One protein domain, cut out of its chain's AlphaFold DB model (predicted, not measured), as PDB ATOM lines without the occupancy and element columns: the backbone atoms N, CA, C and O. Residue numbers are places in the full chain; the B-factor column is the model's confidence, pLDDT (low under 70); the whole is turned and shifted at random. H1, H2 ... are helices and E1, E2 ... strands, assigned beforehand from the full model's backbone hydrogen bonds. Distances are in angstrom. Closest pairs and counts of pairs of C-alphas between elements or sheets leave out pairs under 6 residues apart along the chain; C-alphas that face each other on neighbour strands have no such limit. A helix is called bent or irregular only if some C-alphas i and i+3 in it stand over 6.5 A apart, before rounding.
ATOM      1  N   GLU A   2     -33.204 -24.275 -46.244       42.56
ATOM      2  CA  GLU A   2     -32.732 -25.684 -46.378       42.56
ATOM      3  C   GLU A   2     -31.393 -25.887 -47.134       42.56
ATOM      4  O   GLU A   2     -30.846 -26.991 -47.161       42.56
ATOM      5  N   ILE A   3     -30.870 -24.856 -47.806       50.56
ATOM      6  CA  ILE A   3     -29.699 -24.986 -48.689       50.56
ATOM      7  C   ILE A   3     -28.391 -25.005 -47.880       50.56
ATOM      8  O   ILE A   3     -27.498 -25.781 -48.205       50.56
ATOM      9  N   LEU A   4     -28.292 -24.236 -46.787       53.06
ATOM     10  CA  LEU A   4     -27.080 -24.161 -45.953       53.06
ATOM     11  C   LEU A   4     -26.798 -25.475 -45.200       53.06
ATOM     12  O   LEU A   4     -25.643 -25.889 -45.068       53.06
ATOM     13  N   GLU A   5     -27.845 -26.188 -44.776       53.62
ATOM     14  CA  GLU A   5     -27.693 -27.516 -44.169       53.62
ATOM     15  C   GLU A   5     -27.175 -28.549 -45.184       53.62
ATOM     16  O   GLU A   5     -26.308 -29.355 -44.842       53.62
ATOM     17  N   LYS A   6     -27.630 -28.467 -46.444       54.41
ATOM     18  CA  LYS A   6     -27.257 -29.374 -47.547       54.41
ATOM     19  C   LYS A   6     -25.894 -29.063 -48.184       54.41
ATOM     20  O   LYS A   6     -25.357 -29.912 -48.894       54.41
ATOM     21  N   MET A   7     -25.319 -27.880 -47.956       58.41
ATOM     22  CA  MET A   7     -23.995 -27.525 -48.481       58.41
ATOM     23  C   MET A   7     -22.880 -28.200 -47.670       58.41
ATOM     24  O   MET A   7     -22.881 -28.168 -46.443       58.41
ATOM     25  N   ALA A   8     -21.913 -28.814 -48.358       59.25
ATOM     26  CA  ALA A   8     -20.770 -29.486 -47.729       59.25
ATOM     27  C   ALA A   8     -19.697 -28.511 -47.203       59.25
ATOM     28  O   ALA A   8     -18.824 -28.917 -46.441       59.25
ATOM     29  N   ALA A   9     -19.752 -27.246 -47.627       68.56
ATOM     30  CA  ALA A   9     -18.800 -26.215 -47.241       68.56
ATOM     31  C   ALA A   9     -19.178 -25.578 -45.897       68.56
ATOM     32  O   ALA A   9     -20.355 -25.333 -45.624       68.56
ATOM     33  N   ASP A  10     -18.158 -25.317 -45.083       76.56
ATOM     34  CA  ASP A  10     -18.281 -24.562 -43.843       76.56
ATOM     35  C   ASP A  10     -18.073 -23.075 -44.143       76.56
ATOM     36  O   ASP A  10     -17.034 -22.678 -44.680       76.56
ATOM     37  N   PHE A  11     -19.089 -22.267 -43.854       81.25
ATOM     38  CA  PHE A  11     -19.070 -20.826 -44.074       81.25
ATOM     39  C   PHE A  11     -19.144 -20.112 -42.736       81.25
ATOM     40  O   PHE A  11     -19.915 -20.495 -41.857       81.25
ATOM     41  N   LYS A  12     -18.380 -19.027 -42.624       85.31
ATOM     42  CA  LYS A  12     -18.448 -18.131 -41.475       85.31
ATOM     43  C   LYS A  12     -19.836 -17.497 -41.365       85.31
ATOM     44  O   LYS A  12     -20.404 -17.087 -42.381       85.31
ATOM     45  N   ALA A  13     -20.340 -17.363 -40.139       84.62
ATOM     46  CA  ALA A  13     -21.638 -16.742 -39.868       84.62
ATOM     47  C   ALA A  13     -21.755 -15.319 -40.447       84.62
ATOM     48  O   ALA A  13     -22.795 -14.964 -41.000       84.62
ATOM     49  N   GLU A  14     -20.675 -14.538 -40.403       87.31
ATOM     50  CA  GLU A  14     -20.631 -13.168 -40.921       87.31
ATOM     51  C   GLU A  14     -20.780 -13.130 -42.444       87.31
ATOM     52  O   GLU A  14     -21.518 -12.307 -42.966       87.31
ATOM     53  N   VAL A  15     -20.154 -14.063 -43.170       86.19
ATOM     54  CA  VAL A  15     -20.257 -14.135 -44.641       86.19
ATOM     55  C   VAL A  15     -21.684 -14.476 -45.069       86.19
ATOM     56  O   VAL A  15     -22.205 -13.902 -46.026       86.19
ATOM     57  N   VAL A  16     -22.332 -15.390 -44.342       84.25
ATOM     58  CA  VAL A  16     -23.743 -15.732 -44.568       84.25
ATOM     59  C   VAL A  16     -24.632 -14.518 -44.299       84.25
ATOM     60  O   VAL A  16     -25.491 -14.210 -45.124       84.25
ATOM     61  N   ALA A  17     -24.387 -13.795 -43.201       85.00
ATOM     62  CA  ALA A  17     -25.090 -12.555 -42.884       85.00
ATOM     63  C   ALA A  17     -24.917 -11.497 -43.986       85.00
ATOM     64  O   ALA A  17     -25.905 -10.949 -44.466       85.00
ATOM     65  N   THR A  18     -23.693 -11.240 -44.454       84.50
ATOM     66  CA  THR A  18     -23.437 -10.243 -45.504       84.50
ATOM     67  C   THR A  18     -24.105 -10.611 -46.831       84.50
ATOM     68  O   THR A  18     -24.615  -9.742 -47.541       84.50
ATOM     69  N   GLN A  19     -24.157 -11.899 -47.176       81.38
ATOM     70  CA  GLN A  19     -24.865 -12.341 -48.374       81.38
ATOM     71  C   GLN A  19     -26.384 -12.138 -48.242       81.38
ATOM     72  O   GLN A  19     -27.002 -11.671 -49.197       81.38
ATOM     73  N   MET A  20     -26.968 -12.405 -47.067       78.44
ATOM     74  CA  MET A  20     -28.377 -12.087 -46.778       78.44
ATOM     75  C   MET A  20     -28.645 -10.579 -46.874       78.44
ATOM     76  O   MET A  20     -29.653 -10.176 -47.441       78.44
ATOM     77  N   LEU A  21     -27.707  -9.742 -46.421       79.19
ATOM     78  CA  LEU A  21     -27.810  -8.280 -46.533       79.19
ATOM     79  C   LEU A  21     -27.716  -7.752 -47.964       79.19
ATOM     80  O   LEU A  21     -28.114  -6.629 -48.261       79.19
ATOM     81  N   THR A  22     -27.166  -8.543 -48.884       70.44
ATOM     82  CA  THR A  22     -27.223  -8.159 -50.297       70.44
ATOM     83  C   THR A  22     -28.643  -8.326 -50.855       70.44
ATOM     84  O   THR A  22     -28.994  -7.667 -51.833       70.44
ATOM     85  N   GLU A  23     -29.455  -9.195 -50.247       67.88
ATOM     86  CA  GLU A  23     -30.859  -9.417 -50.602       67.88
ATOM     87  C   GLU A  23     -31.814  -8.509 -49.799       67.88
ATOM     88  O   GLU A  23     -32.828  -8.080 -50.351       67.88
ATOM     89  N   ASP A  24     -31.478  -8.165 -48.546       63.75
ATOM     90  CA  ASP A  24     -32.269  -7.306 -47.648       63.75
ATOM     91  C   ASP A  24     -31.433  -6.152 -47.050       63.75
ATOM     92  O   ASP A  24     -30.320  -6.348 -46.585       63.75
ATOM     93  N   GLN A  25     -31.944  -4.920 -47.051       59.78
ATOM     94  CA  GLN A  25     -31.108  -3.711 -46.928       59.78
ATOM     95  C   GLN A  25     -30.626  -3.337 -45.510       59.78
ATOM     96  O   GLN A  25     -29.886  -2.361 -45.378       59.78
ATOM     97  N   ASP A  26     -31.027  -4.042 -44.449       73.00
ATOM     98  CA  ASP A  26     -30.862  -3.539 -43.077       73.00
ATOM     99  C   ASP A  26     -29.901  -4.367 -42.207       73.00
ATOM    100  O   ASP A  26     -30.267  -5.382 -41.613       73.00
ATOM    101  N   ILE A  27     -28.660  -3.881 -42.084       72.69
ATOM    102  CA  ILE A  27     -27.588  -4.487 -41.266       72.69
ATOM    103  C   ILE A  27     -27.999  -4.577 -39.795       72.69
ATOM    104  O   ILE A  27     -27.673  -5.549 -39.117       72.69
ATOM    105  N   GLY A  28     -28.748  -3.584 -39.303       74.38
ATOM    106  CA  GLY A  28     -29.164  -3.508 -37.902       74.38
ATOM    107  C   GLY A  28     -30.162  -4.592 -37.492       74.38
ATOM    108  O   GLY A  28     -30.445  -4.737 -36.304       74.38
ATOM    109  N   LYS A  29     -30.693  -5.359 -38.453       80.44
ATOM    110  CA  LYS A  29     -31.653  -6.440 -38.206       80.44
ATOM    111  C   LYS A  29     -31.016  -7.824 -38.111       80.44
ATOM    112  O   LYS A  29     -31.739  -8.781 -37.845       80.44
ATOM    113  N   ILE A  30     -29.702  -7.960 -38.298       83.81
ATOM    114  CA  ILE A  30     -29.014  -9.250 -38.164       83.81
ATOM    115  C   ILE A  30     -28.249  -9.305 -36.845       83.81
ATOM    116  O   ILE A  30     -27.463  -8.417 -36.530       83.81
ATOM    117  N   LEU A  31     -28.467 -10.379 -36.090       85.88
ATOM    118  CA  LEU A  31     -27.798 -10.661 -34.824       85.88
ATOM    119  C   LEU A  31     -27.083 -12.008 -34.914       85.88
ATOM    120  O   LEU A  31     -27.629 -12.972 -35.448       85.88
ATOM    121  N   ILE A  32     -25.874 -12.093 -34.363       86.69
ATOM    122  CA  ILE A  32     -25.093 -13.335 -34.318       86.69
ATOM    123  C   ILE A  32     -24.972 -13.787 -32.863       86.69
ATOM    124  O   ILE A  32     -24.190 -13.224 -32.099       86.69
ATOM    125  N   ASP A  33     -25.748 -14.795 -32.461       86.19
ATOM    126  CA  ASP A  33     -25.719 -15.319 -31.092       86.19
ATOM    127  C   ASP A  33     -24.639 -16.395 -30.943       86.19
ATOM    128  O   ASP A  33     -24.582 -17.373 -31.696       86.19
ATOM    129  N   ARG A  34     -23.762 -16.211 -29.956       85.19
ATOM    130  CA  ARG A  34     -22.635 -17.108 -29.692       85.19
ATOM    131  C   ARG A  34     -23.045 -18.118 -28.630       85.19
ATOM    132  O   ARG A  34     -23.169 -17.786 -27.452       85.19
ATOM    133  N   LEU A  35     -23.234 -19.367 -29.043       79.19
ATOM    134  CA  LEU A  35     -23.660 -20.451 -28.153       79.19
ATOM    135  C   LEU A  35     -22.560 -20.905 -27.182       79.19
ATOM    136  O   LEU A  35     -22.864 -21.579 -26.197       79.19
ATOM    137  N   GLY A  36     -21.303 -20.529 -27.436       72.12
ATOM    138  CA  GLY A  36     -20.160 -20.936 -26.633       72.12
ATOM    139  C   GLY A  36     -19.403 -22.139 -27.188       72.12
ATOM    140  O   GLY A  36     -19.829 -22.822 -28.125       72.12
ATOM    141  N   SER A  37     -18.240 -22.398 -26.595       65.69
ATOM    142  CA  SER A  37     -17.320 -23.447 -27.018       65.69
ATOM    143  C   SER A  37     -17.794 -24.825 -26.555       65.69
ATOM    144  O   SER A  37     -17.439 -25.308 -25.483       65.69
ATOM    145  N   THR A  38     -18.564 -25.506 -27.401       61.41
ATOM    146  CA  THR A  38     -18.582 -26.980 -27.422       61.41
ATOM    147  C   THR A  38     -18.473 -27.539 -28.847       61.41
ATOM    148  O   THR A  38     -19.329 -28.312 -29.286       61.41
ATOM    149  N   PRO A  39     -17.420 -27.202 -29.615       55.94
ATOM    150  CA  PRO A  39     -17.255 -27.810 -30.919       55.94
ATOM    151  C   PRO A  39     -16.712 -29.235 -30.758       55.94
ATOM    152  O   PRO A  39     -15.628 -29.476 -30.225       55.94
ATOM    153  N   ARG A  40     -17.462 -30.214 -31.271       56.66
ATOM    154  CA  ARG A  40     -16.853 -31.461 -31.750       56.66
ATOM    155  C   ARG A  40     -15.996 -31.093 -32.967       56.66
ATOM    156  O   ARG A  40     -16.309 -30.145 -33.675       56.66
ATOM    157  N   THR A  41     -14.938 -31.849 -33.242       57.81
ATOM    158  CA  THR A  41     -13.885 -31.539 -34.236       57.81
ATOM    159  C   THR A  41     -14.365 -31.282 -35.685       57.81
ATOM    160  O   THR A  41     -13.565 -30.872 -36.516       57.81
ATOM    161  N   HIS A  42     -15.648 -31.490 -36.006       62.03
ATOM    162  CA  HIS A  42     -16.233 -31.317 -37.345       62.03
ATOM    163  C   HIS A  42     -17.625 -30.653 -37.326       62.03
ATOM    164  O   HIS A  42     -18.510 -31.043 -38.089       62.03
ATOM    165  N   THR A  43     -17.866 -29.687 -36.439       70.25
ATOM    166  CA  THR A  43     -19.125 -28.926 -36.459       70.25
ATOM    167  C   THR A  43     -18.985 -27.670 -37.323       70.25
ATOM    168  O   THR A  43     -17.986 -26.971 -37.202       70.25
ATOM    169  N   LYS A  44     -19.981 -27.399 -38.181       75.69
ATOM    170  CA  LYS A  44     -20.086 -26.147 -38.955       75.69
ATOM    171  C   LYS A  44     -20.165 -24.934 -38.019       75.69
ATOM    172  O   LYS A  44     -20.694 -25.073 -36.917       75.69
ATOM    173  N   ASP A  45     -19.704 -23.765 -38.468       76.62
ATOM    174  CA  ASP A  45     -19.765 -22.523 -37.675       76.62
ATOM    175  C   ASP A  45     -21.220 -22.124 -37.378       76.62
ATOM    176  O   ASP A  45     -21.572 -21.869 -36.227       76.62
ATOM    177  N   VAL A  46     -22.083 -22.142 -38.401       81.44
ATOM    178  CA  VAL A  46     -23.513 -21.814 -38.285       81.44
ATOM    179  C   VAL A  46     -24.328 -23.042 -37.877       81.44
ATOM    180  O   VAL A  46     -24.313 -24.065 -38.564       81.44
ATOM    181  N   VAL A  47     -25.091 -22.918 -36.789       77.44
ATOM    182  CA  VAL A  47     -25.955 -23.984 -36.252       77.44
ATOM    183  C   VAL A  47     -27.337 -23.921 -36.873       77.44
ATOM    184  O   VAL A  47     -27.817 -24.883 -37.465       77.44
ATOM    185  N   LYS A  48     -27.979 -22.767 -36.714       78.38
ATOM    186  CA  LYS A  48     -29.304 -22.467 -37.238       78.38
ATOM    187  C   LYS A  48     -29.451 -20.964 -37.386       78.38
ATOM    188  O   LYS A  48     -28.790 -20.185 -36.700       78.38
ATOM    189  N   SER A  49     -30.369 -20.580 -38.252       81.12
ATOM    190  CA  SER A  49     -30.853 -19.216 -38.375       81.12
ATOM    191  C   SER A  49     -32.363 -19.210 -38.190       81.12
ATOM    192  O   SER A  49     -33.063 -20.102 -38.676       81.12
ATOM    193  N   TYR A  50     -32.873 -18.226 -37.463       81.31
ATOM    194  CA  TYR A  50     -34.303 -18.048 -37.241       81.31
ATOM    195  C   TYR A  50     -34.652 -16.563 -37.169       81.31
ATOM    196  O   TYR A  50     -33.803 -15.727 -36.874       81.31
ATOM    197  N   GLU A  51     -35.908 -16.239 -37.463       81.94
ATOM    198  CA  GLU A  51     -36.440 -14.897 -37.234       81.94
ATOM    199  C   GLU A  51     -36.932 -14.803 -35.787       81.94
ATOM    200  O   GLU A  51     -37.720 -15.643 -35.344       81.94
ATOM    201  N   ASP A  52     -36.474 -13.789 -35.060       80.19
ATOM    202  CA  ASP A  52     -36.957 -13.437 -33.728       80.19
ATOM    203  C   ASP A  52     -37.595 -12.047 -33.752       80.19
ATOM    204  O   ASP A  52     -37.218 -11.181 -34.545       80.19
ATOM    205  N   ILE A  53     -38.583 -11.821 -32.894       77.62
ATOM    206  CA  ILE A  53     -39.286 -10.539 -32.811       77.62
ATOM    207  C   ILE A  53     -38.786  -9.811 -31.571       77.62
ATOM    208  O   ILE A  53     -38.933 -10.291 -30.445       77.62
ATOM    209  N   GLY A  54     -38.214  -8.624 -31.770       73.12
ATOM    210  CA  GLY A  54     -37.687  -7.816 -30.677       73.12
ATOM    211  C   GLY A  54     -38.782  -7.465 -29.670       73.12
ATOM    212  O   GLY A  54     -39.805  -6.884 -30.031       73.12
ATOM    213  N   GLN A  55     -38.551  -7.762 -28.388       67.38
ATOM    214  CA  GLN A  55     -39.538  -7.543 -27.318       67.38
ATOM    215  C   GLN A  55     -39.946  -6.070 -27.140       67.38
ATOM    216  O   GLN A  55     -41.050  -5.800 -26.677       67.38
ATOM    217  N   PHE A  56     -39.068  -5.127 -27.500       66.69
ATOM    218  CA  PHE A  56     -39.302  -3.691 -27.315       66.69
ATOM    219  C   PHE A  56     -39.819  -2.982 -28.568       66.69
ATOM    220  O   PHE A  56     -40.685  -2.120 -28.454       66.69
ATOM    221  N   ASN A  57     -39.304  -3.340 -29.748       73.38
ATOM    222  CA  ASN A  57     -39.594  -2.624 -30.994       73.38
ATOM    223  C   ASN A  57     -40.589  -3.355 -31.908       73.38
ATOM    224  O   ASN A  57     -41.027  -2.772 -32.891       73.38
ATOM    225  N   LEU A  58     -40.936  -4.619 -31.612       73.81
ATOM    226  CA  LEU A  58     -41.738  -5.505 -32.479       73.81
ATOM    227  C   LEU A  58     -41.157  -5.709 -33.892       73.81
ATOM    228  O   LEU A  58     -41.810  -6.304 -34.751       73.81
ATOM    229  N   ASP A  59     -39.923  -5.261 -34.124       77.94
ATOM    230  CA  ASP A  59     -39.193  -5.477 -35.365       77.94
ATOM    231  C   ASP A  59     -38.736  -6.932 -35.480       77.94
ATOM    232  O   ASP A  59     -38.457  -7.607 -34.483       77.94
ATOM    233  N   LYS A  60     -38.652  -7.407 -36.724       78.69
ATOM    234  CA  LYS A  60     -38.114  -8.727 -37.049       78.69
ATOM    235  C   LYS A  60     -36.595  -8.658 -37.146       78.69
ATOM    236  O   LYS A  60     -36.068  -7.895 -37.954       78.69
ATOM    237  N   TYR A  61     -35.924  -9.490 -36.365       82.50
ATOM    238  CA  TYR A  61     -34.482  -9.685 -36.391       82.50
ATOM    239  C   TYR A  61     -34.163 -11.085 -36.904       82.50
ATOM    240  O   TYR A  61     -34.806 -12.059 -36.518       82.50
ATOM    241  N   THR A  62     -33.149 -11.204 -37.752       83.50
ATOM    242  CA  THR A  62     -32.596 -12.501 -38.144       83.50
ATOM    243  C   THR A  62     -31.482 -12.857 -37.173       83.50
ATOM    244  O   THR A  62     -30.456 -12.180 -37.132       83.50
ATOM    245  N   VAL A  63     -31.678 -13.912 -36.389       85.12
ATOM    246  CA  VAL A  63     -30.682 -14.417 -35.442       85.12
ATOM    247  C   VAL A  63     -29.968 -15.611 -36.060       85.12
ATOM    248  O   VAL A  63     -30.601 -16.585 -36.468       85.12
ATOM    249  N   ILE A  64     -28.641 -15.538 -36.121       86.31
ATOM    250  CA  ILE A  64     -27.761 -16.616 -36.571       86.31
ATOM    251  C   ILE A  64     -27.022 -17.148 -35.349       86.31
ATOM    252  O   ILE A  64     -26.237 -16.434 -34.733       86.31
ATOM    253  N   GLU A  65     -27.258 -18.406 -34.994       86.19
ATOM    254  CA  GLU A  65     -26.523 -19.054 -33.911       86.19
ATOM    255  C   GLU A  65     -25.212 -19.652 -34.428       86.19
ATOM    256  O   GLU A  65     -25.203 -20.392 -35.417       86.19
ATOM    257  N   SER A  66     -24.113 -19.356 -33.732       84.75
ATOM    258  CA  SER A  66     -22.765 -19.824 -34.065       84.75
ATOM    259  C   SER A  66     -22.061 -20.468 -32.865       84.75
ATOM    260  O   SER A  66     -22.224 -20.041 -31.718       84.75
ATOM    261  N   PHE A  67     -21.236 -21.491 -33.128       81.19
ATOM    262  CA  PHE A  67     -20.428 -22.209 -32.124       81.19
ATOM    263  C   PHE A  67     -19.157 -21.464 -31.683       81.19
ATOM    264  O   PHE A  67     -18.146 -22.071 -31.315       81.19
ATOM    265  N   ARG A  68     -19.181 -20.134 -31.705       79.12
ATOM    266  CA  ARG A  68     -18.054 -19.315 -31.265       79.12
ATOM    267  C   ARG A  68     -18.050 -19.112 -29.759       79.12
ATOM    268  O   ARG A  68     -19.087 -19.074 -29.100       79.12
ATOM    269  N   GLN A  69     -16.842 -18.944 -29.233       81.75
ATOM    270  CA  GLN A  69     -16.622 -18.613 -27.834       81.75
ATOM    271  C   GLN A  69     -17.194 -17.219 -27.525       81.75
ATOM    272  O   GLN A  69     -16.933 -16.241 -28.237       81.75
ATOM    273  N   SER A  70     -17.978 -17.143 -26.454       82.81
ATOM    274  CA  SER A  70     -18.491 -15.890 -25.889       82.81
ATOM    275  C   SER A  70     -17.400 -15.197 -25.057       82.81
ATOM    276  O   SER A  70     -16.498 -15.850 -24.527       82.81
ATOM    277  N   ILE A  71     -17.475 -13.871 -24.909       85.44
ATOM    278  CA  ILE A  71     -16.606 -13.087 -24.014       85.44
ATOM    279  C   ILE A  71     -16.705 -13.623 -22.586       85.44
ATOM    280  O   ILE A  71     -15.691 -13.714 -21.898       85.44
ATOM    281  N   TYR A  72     -17.898 -14.045 -22.161       84.00
ATOM    282  CA  TYR A  72     -18.105 -14.660 -20.853       84.00
ATOM    283  C   TYR A  72     -17.193 -15.874 -20.622       84.00
ATOM    284  O   TYR A  72     -16.586 -16.001 -19.564       84.00
ATOM    285  N   GLU A  73     -17.051 -16.738 -21.628       80.62
ATOM    286  CA  GLU A  73     -16.222 -17.949 -21.559       80.62
ATOM    287  C   GLU A  73     -14.728 -17.670 -21.741       80.62
ATOM    288  O   GLU A  73     -13.895 -18.504 -21.394       80.62
ATOM    289  N   ALA A  74     -14.371 -16.535 -22.337       83.81
ATOM    290  CA  ALA A  74     -12.981 -16.102 -22.445       83.81
ATOM    291  C   ALA A  74     -12.453 -15.527 -21.121       83.81
ATOM    292  O   ALA A  74     -11.239 -15.463 -20.908       83.81
ATOM    293  N   LEU A  75     -13.351 -15.092 -20.236       84.62
ATOM    294  CA  LEU A  75     -12.988 -14.504 -18.958       84.62
ATOM    295  C   LEU A  75     -12.684 -15.584 -17.904       84.62
ATOM    296  O   LEU A  75     -13.340 -16.625 -17.868       84.62
ATOM    297  N   PRO A  76     -11.708 -15.344 -17.005       81.56
ATOM    298  CA  PRO A  76     -11.397 -16.285 -15.939       81.56
ATOM    299  C   PRO A  76     -12.603 -16.536 -15.029       81.56
ATOM    300  O   PRO A  76     -13.255 -15.597 -14.573       81.56
ATOM    301  N   GLU A  77     -12.833 -17.801 -14.686       74.75
ATOM    302  CA  GLU A  77     -13.975 -18.239 -13.873       74.75
ATOM    303  C   GLU A  77     -14.066 -17.494 -12.529       74.75
ATOM    304  O   GLU A  77     -15.147 -17.087 -12.108       74.75
ATOM    305  N   ASN A  78     -12.909 -17.196 -11.925       72.81
ATOM    306  CA  ASN A  78     -12.776 -16.461 -10.662       72.81
ATOM    307  C   ASN A  78     -13.352 -15.029 -10.688       72.81
ATOM    308  O   ASN A  78     -13.502 -14.425  -9.628       72.81
ATOM    309  N   VAL A  79     -13.634 -14.461 -11.867       77.06
ATOM    310  CA  VAL A  79     -14.256 -13.132 -12.002       77.06
ATOM    311  C   VAL A  79     -15.751 -13.184 -11.667       77.06
ATOM    312  O   VAL A  79     -16.280 -12.236 -11.092       77.06
ATOM    313  N   PHE A  80     -16.430 -14.287 -11.994       73.31
ATOM    314  CA  PHE A  80     -17.891 -14.407 -11.874       73.31
ATOM    315  C   PHE A  80     -18.332 -15.437 -10.844       73.31
ATOM    316  O   PHE A  80     -19.389 -15.289 -10.227       73.31
ATOM    317  N   HIS A  81     -17.516 -16.467 -10.642       73.12
ATOM    318  CA  HIS A  81     -17.796 -17.544  -9.714       73.12
ATOM    319  C   HIS A  81     -16.783 -17.471  -8.576       73.12
ATOM    320  O   HIS A  81     -15.589 -17.684  -8.799       73.12
ATOM    321  N   PRO A  82     -17.216 -17.159  -7.340       67.38
ATOM    322  CA  PRO A  82     -16.339 -17.339  -6.196       67.38
ATOM    323  C   PRO A  82     -15.931 -18.819  -6.135       67.38
ATOM    324  O   PRO A  82     -16.755 -19.679  -6.467       67.38
ATOM    325  N   PRO A  83     -14.691 -19.138  -5.718       61.94
ATOM    326  CA  PRO A  83     -14.220 -20.512  -5.636       61.94
ATOM    327  C   PRO A  83     -15.132 -21.280  -4.687       61.94
ATOM    328  O   PRO A  83     -15.033 -21.187  -3.463       61.94
ATOM    329  N   THR A  84     -16.058 -22.029  -5.273       61.31
ATOM    330  CA  THR A  84     -17.032 -22.831  -4.544       61.31
ATOM    331  C   THR A  84     -16.352 -24.162  -4.262       61.31
ATOM    332  O   THR A  84     -16.718 -25.209  -4.784       61.31
ATOM    333  N   LEU A  85     -15.261 -24.109  -3.494       53.41
ATOM    334  CA  LEU A  85     -14.641 -25.301  -2.932       53.41
ATOM    335  C   LEU A  85     -15.706 -25.955  -2.059       53.41
ATOM    336  O   LEU A  85     -16.120 -25.387  -1.049       53.41
ATOM    337  N   GLY A  86     -16.202 -27.100  -2.536       53.19
ATOM    338  CA  GLY A  86     -17.324 -27.832  -1.971       53.19
ATOM    339  C   GLY A  86     -17.240 -27.888  -0.454       53.19
ATOM    340  O   GLY A  86     -16.381 -28.564   0.110       53.19
ATOM    341  N   GLY A  87     -18.141 -27.155   0.199       56.19
ATOM    342  CA  GLY A  87     -18.332 -27.264   1.633       56.19
ATOM    343  C   GLY A  87     -18.720 -28.703   1.946       56.19
ATOM    344  O   GLY A  87     -19.813 -29.143   1.590       56.19
ATOM    345  N   LEU A  88     -17.803 -29.443   2.568       54.97
ATOM    346  CA  LEU A  88     -18.043 -30.762   3.143       54.97
ATOM    347  C   LEU A  88     -19.192 -30.639   4.156       54.97
ATOM    348  O   LEU A  88     -18.969 -30.229   5.292       54.97
ATOM    349  N   GLY A  89     -20.424 -30.928   3.723       62.22
ATOM    350  CA  GLY A  89     -21.617 -30.876   4.575       62.22
ATOM    351  C   GLY A  89     -22.930 -30.431   3.918       62.22
ATOM    352  O   GLY A  89     -23.943 -30.443   4.610       62.22
ATOM    353  N   LYS A  90     -22.954 -30.051   2.632       64.88
ATOM    354  CA  LYS A  90     -24.199 -29.596   1.978       64.88
ATOM    355  C   LYS A  90     -25.191 -30.736   1.732       64.88
ATOM    356  O   LYS A  90     -24.807 -31.824   1.295       64.88
ATOM    357  N   THR A  91     -26.470 -30.478   1.988       73.56
ATOM    358  CA  THR A  91     -27.566 -31.416   1.696       73.56
ATOM    359  C   THR A  91     -27.864 -31.476   0.191       73.56
ATOM    360  O   THR A  91     -27.534 -30.561  -0.562       73.56
ATOM    361  N   GLN A  92     -28.487 -32.563  -0.282       74.19
ATOM    362  CA  GLN A  92     -28.811 -32.736  -1.709       74.19
ATOM    363  C   GLN A  92     -29.688 -31.593  -2.256       74.19
ATOM    364  O   GLN A  92     -29.551 -31.214  -3.418       74.19
ATOM    365  N   GLU A  93     -30.558 -31.026  -1.419       78.00
ATOM    366  CA  GLU A  93     -31.439 -29.906  -1.769       78.00
ATOM    367  C   GLU A  93     -30.655 -28.595  -1.946       78.00
ATOM    368  O   GLU A  93     -30.833 -27.909  -2.954       78.00
ATOM    369  N   GLU A  94     -29.704 -28.307  -1.051       77.31
ATOM    370  CA  GLU A  94     -28.819 -27.137  -1.144       77.31
ATOM    371  C   GLU A  94     -27.932 -27.175  -2.396       77.31
ATOM    372  O   GLU A  94     -27.719 -26.148  -3.039       77.31
ATOM    373  N   ILE A  95     -27.457 -28.361  -2.794       78.81
ATOM    374  CA  ILE A  95     -26.665 -28.538  -4.023       78.81
ATOM    375  C   ILE A  95     -27.509 -28.204  -5.263       78.81
ATOM    376  O   ILE A  95     -27.033 -27.553  -6.194       78.81
ATOM    377  N   VAL A  96     -28.779 -28.621  -5.290       82.06
ATOM    378  CA  VAL A  96     -29.682 -28.331  -6.416       82.06
ATOM    379  C   VAL A  96     -30.012 -26.839  -6.494       82.06
ATOM    380  O   VAL A  96     -30.073 -26.286  -7.596       82.06
ATOM    381  N   GLU A  97     -30.217 -26.173  -5.357       82.50
ATOM    382  CA  GLU A  97     -30.419 -24.721  -5.322       82.50
ATOM    383  C   GLU A  97     -29.176 -23.951  -5.772       82.50
ATOM    384  O   GLU A  97     -29.297 -23.017  -6.567       82.50
ATOM    385  N   GLU A  98     -27.983 -24.379  -5.363       79.88
ATOM    386  CA  GLU A  98     -26.721 -23.771  -5.786       79.88
ATOM    387  C   GLU A  98     -26.511 -23.886  -7.302       79.88
ATOM    388  O   GLU A  98     -26.214 -22.886  -7.957       79.88
ATOM    389  N   ILE A  99     -26.792 -25.053  -7.896       81.25
ATOM    390  CA  ILE A  99     -26.741 -25.248  -9.357       81.25
ATOM    391  C   ILE A  99     -27.729 -24.317 -10.073       81.25
ATOM    392  O   ILE A  99     -27.392 -23.711 -11.092       81.25
ATOM    393  N   LYS A 100     -28.963 -24.183  -9.565       84.94
ATOM    394  CA  LYS A 100     -29.963 -23.273 -10.151       84.94
ATOM    395  C   LYS A 100     -29.509 -21.818 -10.074       84.94
ATOM    396  O   LYS A 100     -29.669 -21.081 -11.046       84.94
ATOM    397  N   MET A 101     -28.933 -21.415  -8.944       84.06
ATOM    398  CA  MET A 101     -28.391 -20.073  -8.753       84.06
ATOM    399  C   MET A 101     -27.212 -19.803  -9.687       84.06
ATOM    400  O   MET A 101     -27.159 -18.737 -10.297       84.06
ATOM    401  N   GLN A 102     -26.307 -20.765  -9.860       81.31
ATOM    402  CA  GLN A 102     -25.159 -20.631 -10.754       81.31
ATOM    403  C   GLN A 102     -25.590 -20.524 -12.221       81.31
ATOM    404  O   GLN A 102     -25.119 -19.632 -12.922       81.31
ATOM    405  N   ARG A 103     -26.574 -21.324 -12.660       83.44
ATOM    406  CA  ARG A 103     -27.166 -21.205 -14.006       83.44
ATOM    407  C   ARG A 103     -27.836 -19.853 -14.244       83.44
ATOM    408  O   ARG A 103     -27.740 -19.308 -15.337       83.44
ATOM    409  N   ARG A 104     -28.519 -19.302 -13.233       86.50
ATOM    410  CA  ARG A 104     -29.141 -17.974 -13.340       86.50
ATOM    411  C   ARG A 104     -28.087 -16.877 -13.478       86.50
ATOM    412  O   ARG A 104     -28.215 -16.040 -14.361       86.50
ATOM    413  N   LYS A 105     -27.031 -16.926 -12.660       84.62
ATOM    414  CA  LYS A 105     -25.899 -15.990 -12.747       84.62
ATOM    415  C   LYS A 105     -25.185 -16.075 -14.091       84.62
ATOM    416  O   LYS A 105     -24.849 -15.046 -14.660       84.62
ATOM    417  N   GLU A 106     -24.975 -17.285 -14.609       83.25
ATOM    418  CA  GLU A 106     -24.408 -17.482 -15.944       83.25
ATOM    419  C   GLU A 106     -25.296 -16.855 -17.024       83.25
ATOM    420  O   GLU A 106     -24.801 -16.116 -17.870       83.25
ATOM    421  N   TRP A 107     -26.608 -17.095 -16.979       85.62
ATOM    422  CA  TRP A 107     -27.547 -16.521 -17.944       85.62
ATOM    423  C   TRP A 107     -27.571 -14.985 -17.896       85.62
ATOM    424  O   TRP A 107     -27.520 -14.336 -18.940       85.62
ATOM    425  N   GLU A 108     -27.588 -14.395 -16.698       86.69
ATOM    426  CA  GLU A 108     -27.513 -12.941 -16.508       86.69
ATOM    427  C   GLU A 108     -26.185 -12.367 -17.016       86.69
ATOM    428  O   GLU A 108     -26.181 -11.353 -17.712       86.69
ATOM    429  N   ALA A 109     -25.064 -13.033 -16.731       85.88
ATOM    430  CA  ALA A 109     -23.750 -12.608 -17.197       85.88
ATOM    431  C   ALA A 109     -23.625 -12.694 -18.725       85.88
ATOM    432  O   ALA A 109     -23.157 -11.746 -19.352       85.88
ATOM    433  N   ARG A 110     -24.103 -13.778 -19.352       85.19
ATOM    434  CA  ARG A 110     -24.145 -13.894 -20.819       85.19
ATOM    435  C   ARG A 110     -24.998 -12.783 -21.428       85.19
ATOM    436  O   ARG A 110     -24.536 -12.101 -22.335       85.19
ATOM    437  N   ASN A 111     -26.192 -12.528 -20.893       87.12
ATOM    438  CA  ASN A 111     -27.046 -11.434 -21.365       87.12
ATOM    439  C   ASN A 111     -26.409 -10.051 -21.191       87.12
ATOM    440  O   ASN A 111     -26.626  -9.181 -22.031       87.12
ATOM    441  N   PHE A 112     -25.615  -9.850 -20.139       88.62
ATOM    442  CA  PHE A 112     -24.855  -8.617 -19.947       88.62
ATOM    443  C   PHE A 112     -23.787  -8.420 -21.035       88.62
ATOM    444  O   PHE A 112     -23.616  -7.306 -21.524       88.62
ATOM    445  N   PHE A 113     -23.095  -9.489 -21.450       87.94
ATOM    446  CA  PHE A 113     -22.067  -9.414 -22.495       87.94
ATOM    447  C   PHE A 113     -22.619  -9.420 -23.922       87.94
ATOM    448  O   PHE A 113     -21.942  -8.912 -24.814       87.94
ATOM    449  N   LYS A 114     -23.844  -9.914 -24.146       86.88
ATOM    450  CA  LYS A 114     -24.460 -10.016 -25.481       86.88
ATOM    451  C   LYS A 114     -24.319  -8.749 -26.341       86.88
ATOM    452  O   LYS A 114     -23.856  -8.896 -27.468       86.88
ATOM    453  N   PRO A 115     -24.642  -7.527 -25.870       87.88
ATOM    454  CA  PRO A 115     -24.496  -6.319 -26.686       87.88
ATOM    455  C   PRO A 115     -23.051  -6.059 -27.124       87.88
ATOM    456  O   PRO A 115     -22.803  -5.764 -28.286       87.88
ATOM    457  N   PHE A 116     -22.082  -6.242 -26.225       89.06
ATOM    458  CA  PHE A 116     -20.661  -6.071 -26.543       89.06
ATOM    459  C   PHE A 116     -20.157  -7.136 -27.521       89.06
ATOM    460  O   PHE A 116     -19.291  -6.868 -28.349       89.06
ATOM    461  N   GLU A 117     -20.709  -8.345 -27.442       88.06
ATOM    462  CA  GLU A 117     -20.387  -9.429 -28.367       88.06
ATOM    463  C   GLU A 117     -20.928  -9.204 -29.774       88.06
ATOM    464  O   GLU A 117     -20.326  -9.732 -30.707       88.06
ATOM    465  N   GLN A 118     -22.009  -8.431 -29.938       88.56
ATOM    466  CA  GLN A 118     -22.562  -8.087 -31.254       88.56
ATOM    467  C   GLN A 118     -21.706  -7.068 -32.015       88.56
ATOM    468  O   GLN A 118     -21.692  -7.097 -33.243       88.56
ATOM    469  N   GLU A 119     -20.954  -6.212 -31.321       88.88
ATOM    470  CA  GLU A 119     -20.160  -5.160 -31.971       88.88
ATOM    471  C   GLU A 119     -19.058  -5.723 -32.881       88.88
ATOM    472  O   GLU A 119     -18.825  -5.213 -33.975       88.88
ATOM    473  N   ALA A 120     -18.389  -6.806 -32.469       88.31
ATOM    474  CA  ALA A 120     -17.322  -7.398 -33.277       88.31
ATOM    475  C   ALA A 120     -17.842  -8.011 -34.599       88.31
ATOM    476  O   ALA A 120     -17.346  -7.619 -35.656       88.31
ATOM    477  N   PRO A 121     -18.863  -8.895 -34.596       86.69
ATOM    478  CA  PRO A 121     -19.479  -9.381 -35.826       86.69
ATOM    479  C   PRO A 121     -20.094  -8.264 -36.667       86.69
ATOM    480  O   PRO A 121     -20.011  -8.316 -37.888       86.69
ATOM    481  N   TYR A 122     -20.667  -7.230 -36.045       88.94
ATOM    482  CA  TYR A 122     -21.195  -6.075 -36.768       88.94
ATOM    483  C   TYR A 122     -20.107  -5.357 -37.584       88.94
ATOM    484  O   TYR A 122     -20.298  -5.101 -38.773       88.94
ATOM    485  N   LEU A 123     -18.935  -5.104 -36.988       89.69
ATOM    486  CA  LEU A 123     -17.780  -4.537 -37.698       89.69
ATOM    487  C   LEU A 123     -17.261  -5.465 -38.805       89.69
ATOM    488  O   LEU A 123     -16.933  -4.995 -39.893       89.69
ATOM    489  N   GLU A 124     -17.205  -6.775 -38.553       89.38
ATOM    490  CA  GLU A 124     -16.793  -7.759 -39.563       89.38
ATOM    491  C   GLU A 124     -17.755  -7.784 -40.759       89.38
ATOM    492  O   GLU A 124     -17.314  -7.739 -41.906       89.38
ATOM    493  N   ILE A 125     -19.068  -7.779 -40.510       88.81
ATOM    494  CA  ILE A 125     -20.098  -7.713 -41.554       88.81
ATOM    495  C   ILE A 125     -19.957  -6.423 -42.363       88.81
ATOM    496  O   ILE A 125     -20.034  -6.473 -43.590       88.81
ATOM    497  N   GLN A 126     -19.722  -5.276 -41.713       88.06
ATOM    498  CA  GLN A 126     -19.488  -4.008 -42.411       88.06
ATOM    499  C   GLN A 126     -18.243  -4.055 -43.299       88.06
ATOM    500  O   GLN A 126     -18.292  -3.592 -44.438       88.06
ATOM    501  N   ALA A 127     -17.140  -4.621 -42.801       89.12
ATOM    502  CA  ALA A 127     -15.912  -4.773 -43.573       89.12
ATOM    503  C   ALA A 127     -16.135  -5.667 -44.803       89.12
ATOM    504  O   ALA A 127     -15.813  -5.264 -45.918       89.12
ATOM    505  N   LEU A 128     -16.778  -6.826 -44.621       88.50
ATOM    506  CA  LEU A 128     -17.143  -7.729 -45.718       88.50
ATOM    507  C   LEU A 128     -18.087  -7.060 -46.723       88.50
ATOM    508  O   LEU A 128     -17.965  -7.261 -47.930       88.50
ATOM    509  N   MET A 129     -19.023  -6.239 -46.247       84.69
ATOM    510  CA  MET A 129     -19.929  -5.504 -47.122       84.69
ATOM    511  C   MET A 129     -19.168  -4.476 -47.962       84.69
ATOM    512  O   MET A 129     -19.397  -4.393 -49.166       84.69
ATOM    513  N   LEU A 130     -18.225  -3.740 -47.364       84.62
ATOM    514  CA  LEU A 130     -17.345  -2.831 -48.101       84.62
ATOM    515  C   LEU A 130     -16.529  -3.579 -49.162       84.62
ATOM    516  O   LEU A 130     -16.481  -3.130 -50.305       84.62
ATOM    517  N   GLU A 131     -15.941  -4.729 -48.827       85.50
ATOM    518  CA  GLU A 131     -15.203  -5.564 -49.785       85.50
ATOM    519  C   GLU A 131     -16.084  -5.995 -50.965       85.50
ATOM    520  O   GLU A 131     -15.714  -5.791 -52.125       85.50
ATOM    521  N   LEU A 132     -17.295  -6.488 -50.693       81.25
ATOM    522  CA  LEU A 132     -18.255  -6.872 -51.732       81.25
ATOM    523  C   LEU A 132     -18.653  -5.698 -52.633       81.25
ATOM    524  O   LEU A 132     -18.841  -5.891 -53.837       81.25
ATOM    525  N   MET A 133     -18.766  -4.486 -52.081       77.50
ATOM    526  CA  MET A 133     -19.044  -3.279 -52.867       77.50
ATOM    527  C   MET A 133     -17.905  -2.935 -53.838       77.50
ATOM    528  O   MET A 133     -18.164  -2.315 -54.868       77.50
ATOM    529  N   TYR A 134     -16.662  -3.329 -53.551       75.44
ATOM    530  CA  TYR A 134     -15.541  -3.188 -54.487       75.44
ATOM    531  C   TYR A 134     -15.437  -4.366 -55.472       75.44
ATOM    532  O   TYR A 134     -14.960  -4.186 -56.594       75.44
ATOM    533  N   GLU A 135     -15.894  -5.561 -55.089       71.38
ATOM    534  CA  GLU A 135     -15.789  -6.773 -55.909       71.38
ATOM    535  C   GLU A 135     -16.896  -6.892 -56.974       71.38
ATOM    536  O   GLU A 135     -16.606  -7.213 -58.134       71.38
ATOM    537  N   LYS A 136     -18.160  -6.593 -56.624       66.56
ATOM    538  CA  LYS A 136     -19.322  -6.674 -57.536       66.56
ATOM    539  C   LYS A 136     -19.353  -5.502 -58.526       66.56
ATOM    540  O   LYS A 136     -20.139  -4.559 -58.416       66.56
TER     541      LYS A 136
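What this domain is: This is residues 2 to 136 of the 305 residues of an uncharacterized protein of Taibaiella chishuiensis (UniProt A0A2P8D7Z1). One long bent helix, H4, runs along the longest axis; a small three-stranded sheet with H2 over one face packs beside its second arm, H4b, through H2 and edge strand E1. The first arm, H4a, reaches away from the sheet, and residues 87 to 94 stick out. The printed part has 135 residues, class mixed, with four named helices and three named strands in the order H1, H2, E1, E2, E3, H3, H4; the sheet, E1 E3 E2, is mixed. The whole is loose, with a radius of gyration of the C-alphas of 18.8 A, spanning 66 by 38 by 27 A.

How they stand to each other: H1, residues 2 to 6, only grazes the sheet. H2, residues 13 to 23, is on it, two layers with a helix on one face, at a height over the sheet of 10.1 A, over E3, residues 60 to 66. E1, residues 30 to 34, is parallel to E3, with N 31 and O 62 within hydrogen-bond range at 2.9 A. E2, residues 46 to 53, forms an antiparallel hairpin with E3, with N 50 and O 63 at 3.0 A. H4, residues 92 to 135, is one helix by its hydrogen bonds but bent: C-alphas 112 and 115 are 7.1 A apart, and H4a, 92 to 112, and H4b, 115 to 135, stand at a steep tilt of 40 degrees. H3, residues 71 to 74, is close but not clearly touching H4a; the closest C-alphas, of Tyr 72 and Arg 110, are 6.1 A apart. With residues 121 to 129 alone, H4b touches H2; the closest C-alphas, of Glu 14 and Ile 125, are 5.5 A apart. O i to N i+4 pairs are within range throughout H4a, in 6 of 7 in H2, 14 of 17 in H4b and 0 of 1 in H1, where 1 of 2 O i to N i+3 pairs is; H3 is too short for an i+4 pair.

Where its parts are: H1 begins at C-alpha 2, (-32.732, -25.684, -46.378). From first to last C-alpha H2 measures 15.9 A, E1 13.2 A, E2 20.1 A, E3 19.2 A, and H4a and H4b 30.5 A each. H4b ends at C-alpha 135, (-15.789, -6.773, -55.909).

The domain as a whole: The C-alphas farthest apart, of Gly 89 and Lys 136, are 66.7 A apart. The printed part has no cut. The links E1 to E2 and H3 to H4 are long, with 11 and 17 residues. Mean pLDDT of the printed part is 77.1; 29 residues are under 70, among them 2 to 9 and 82 to 90.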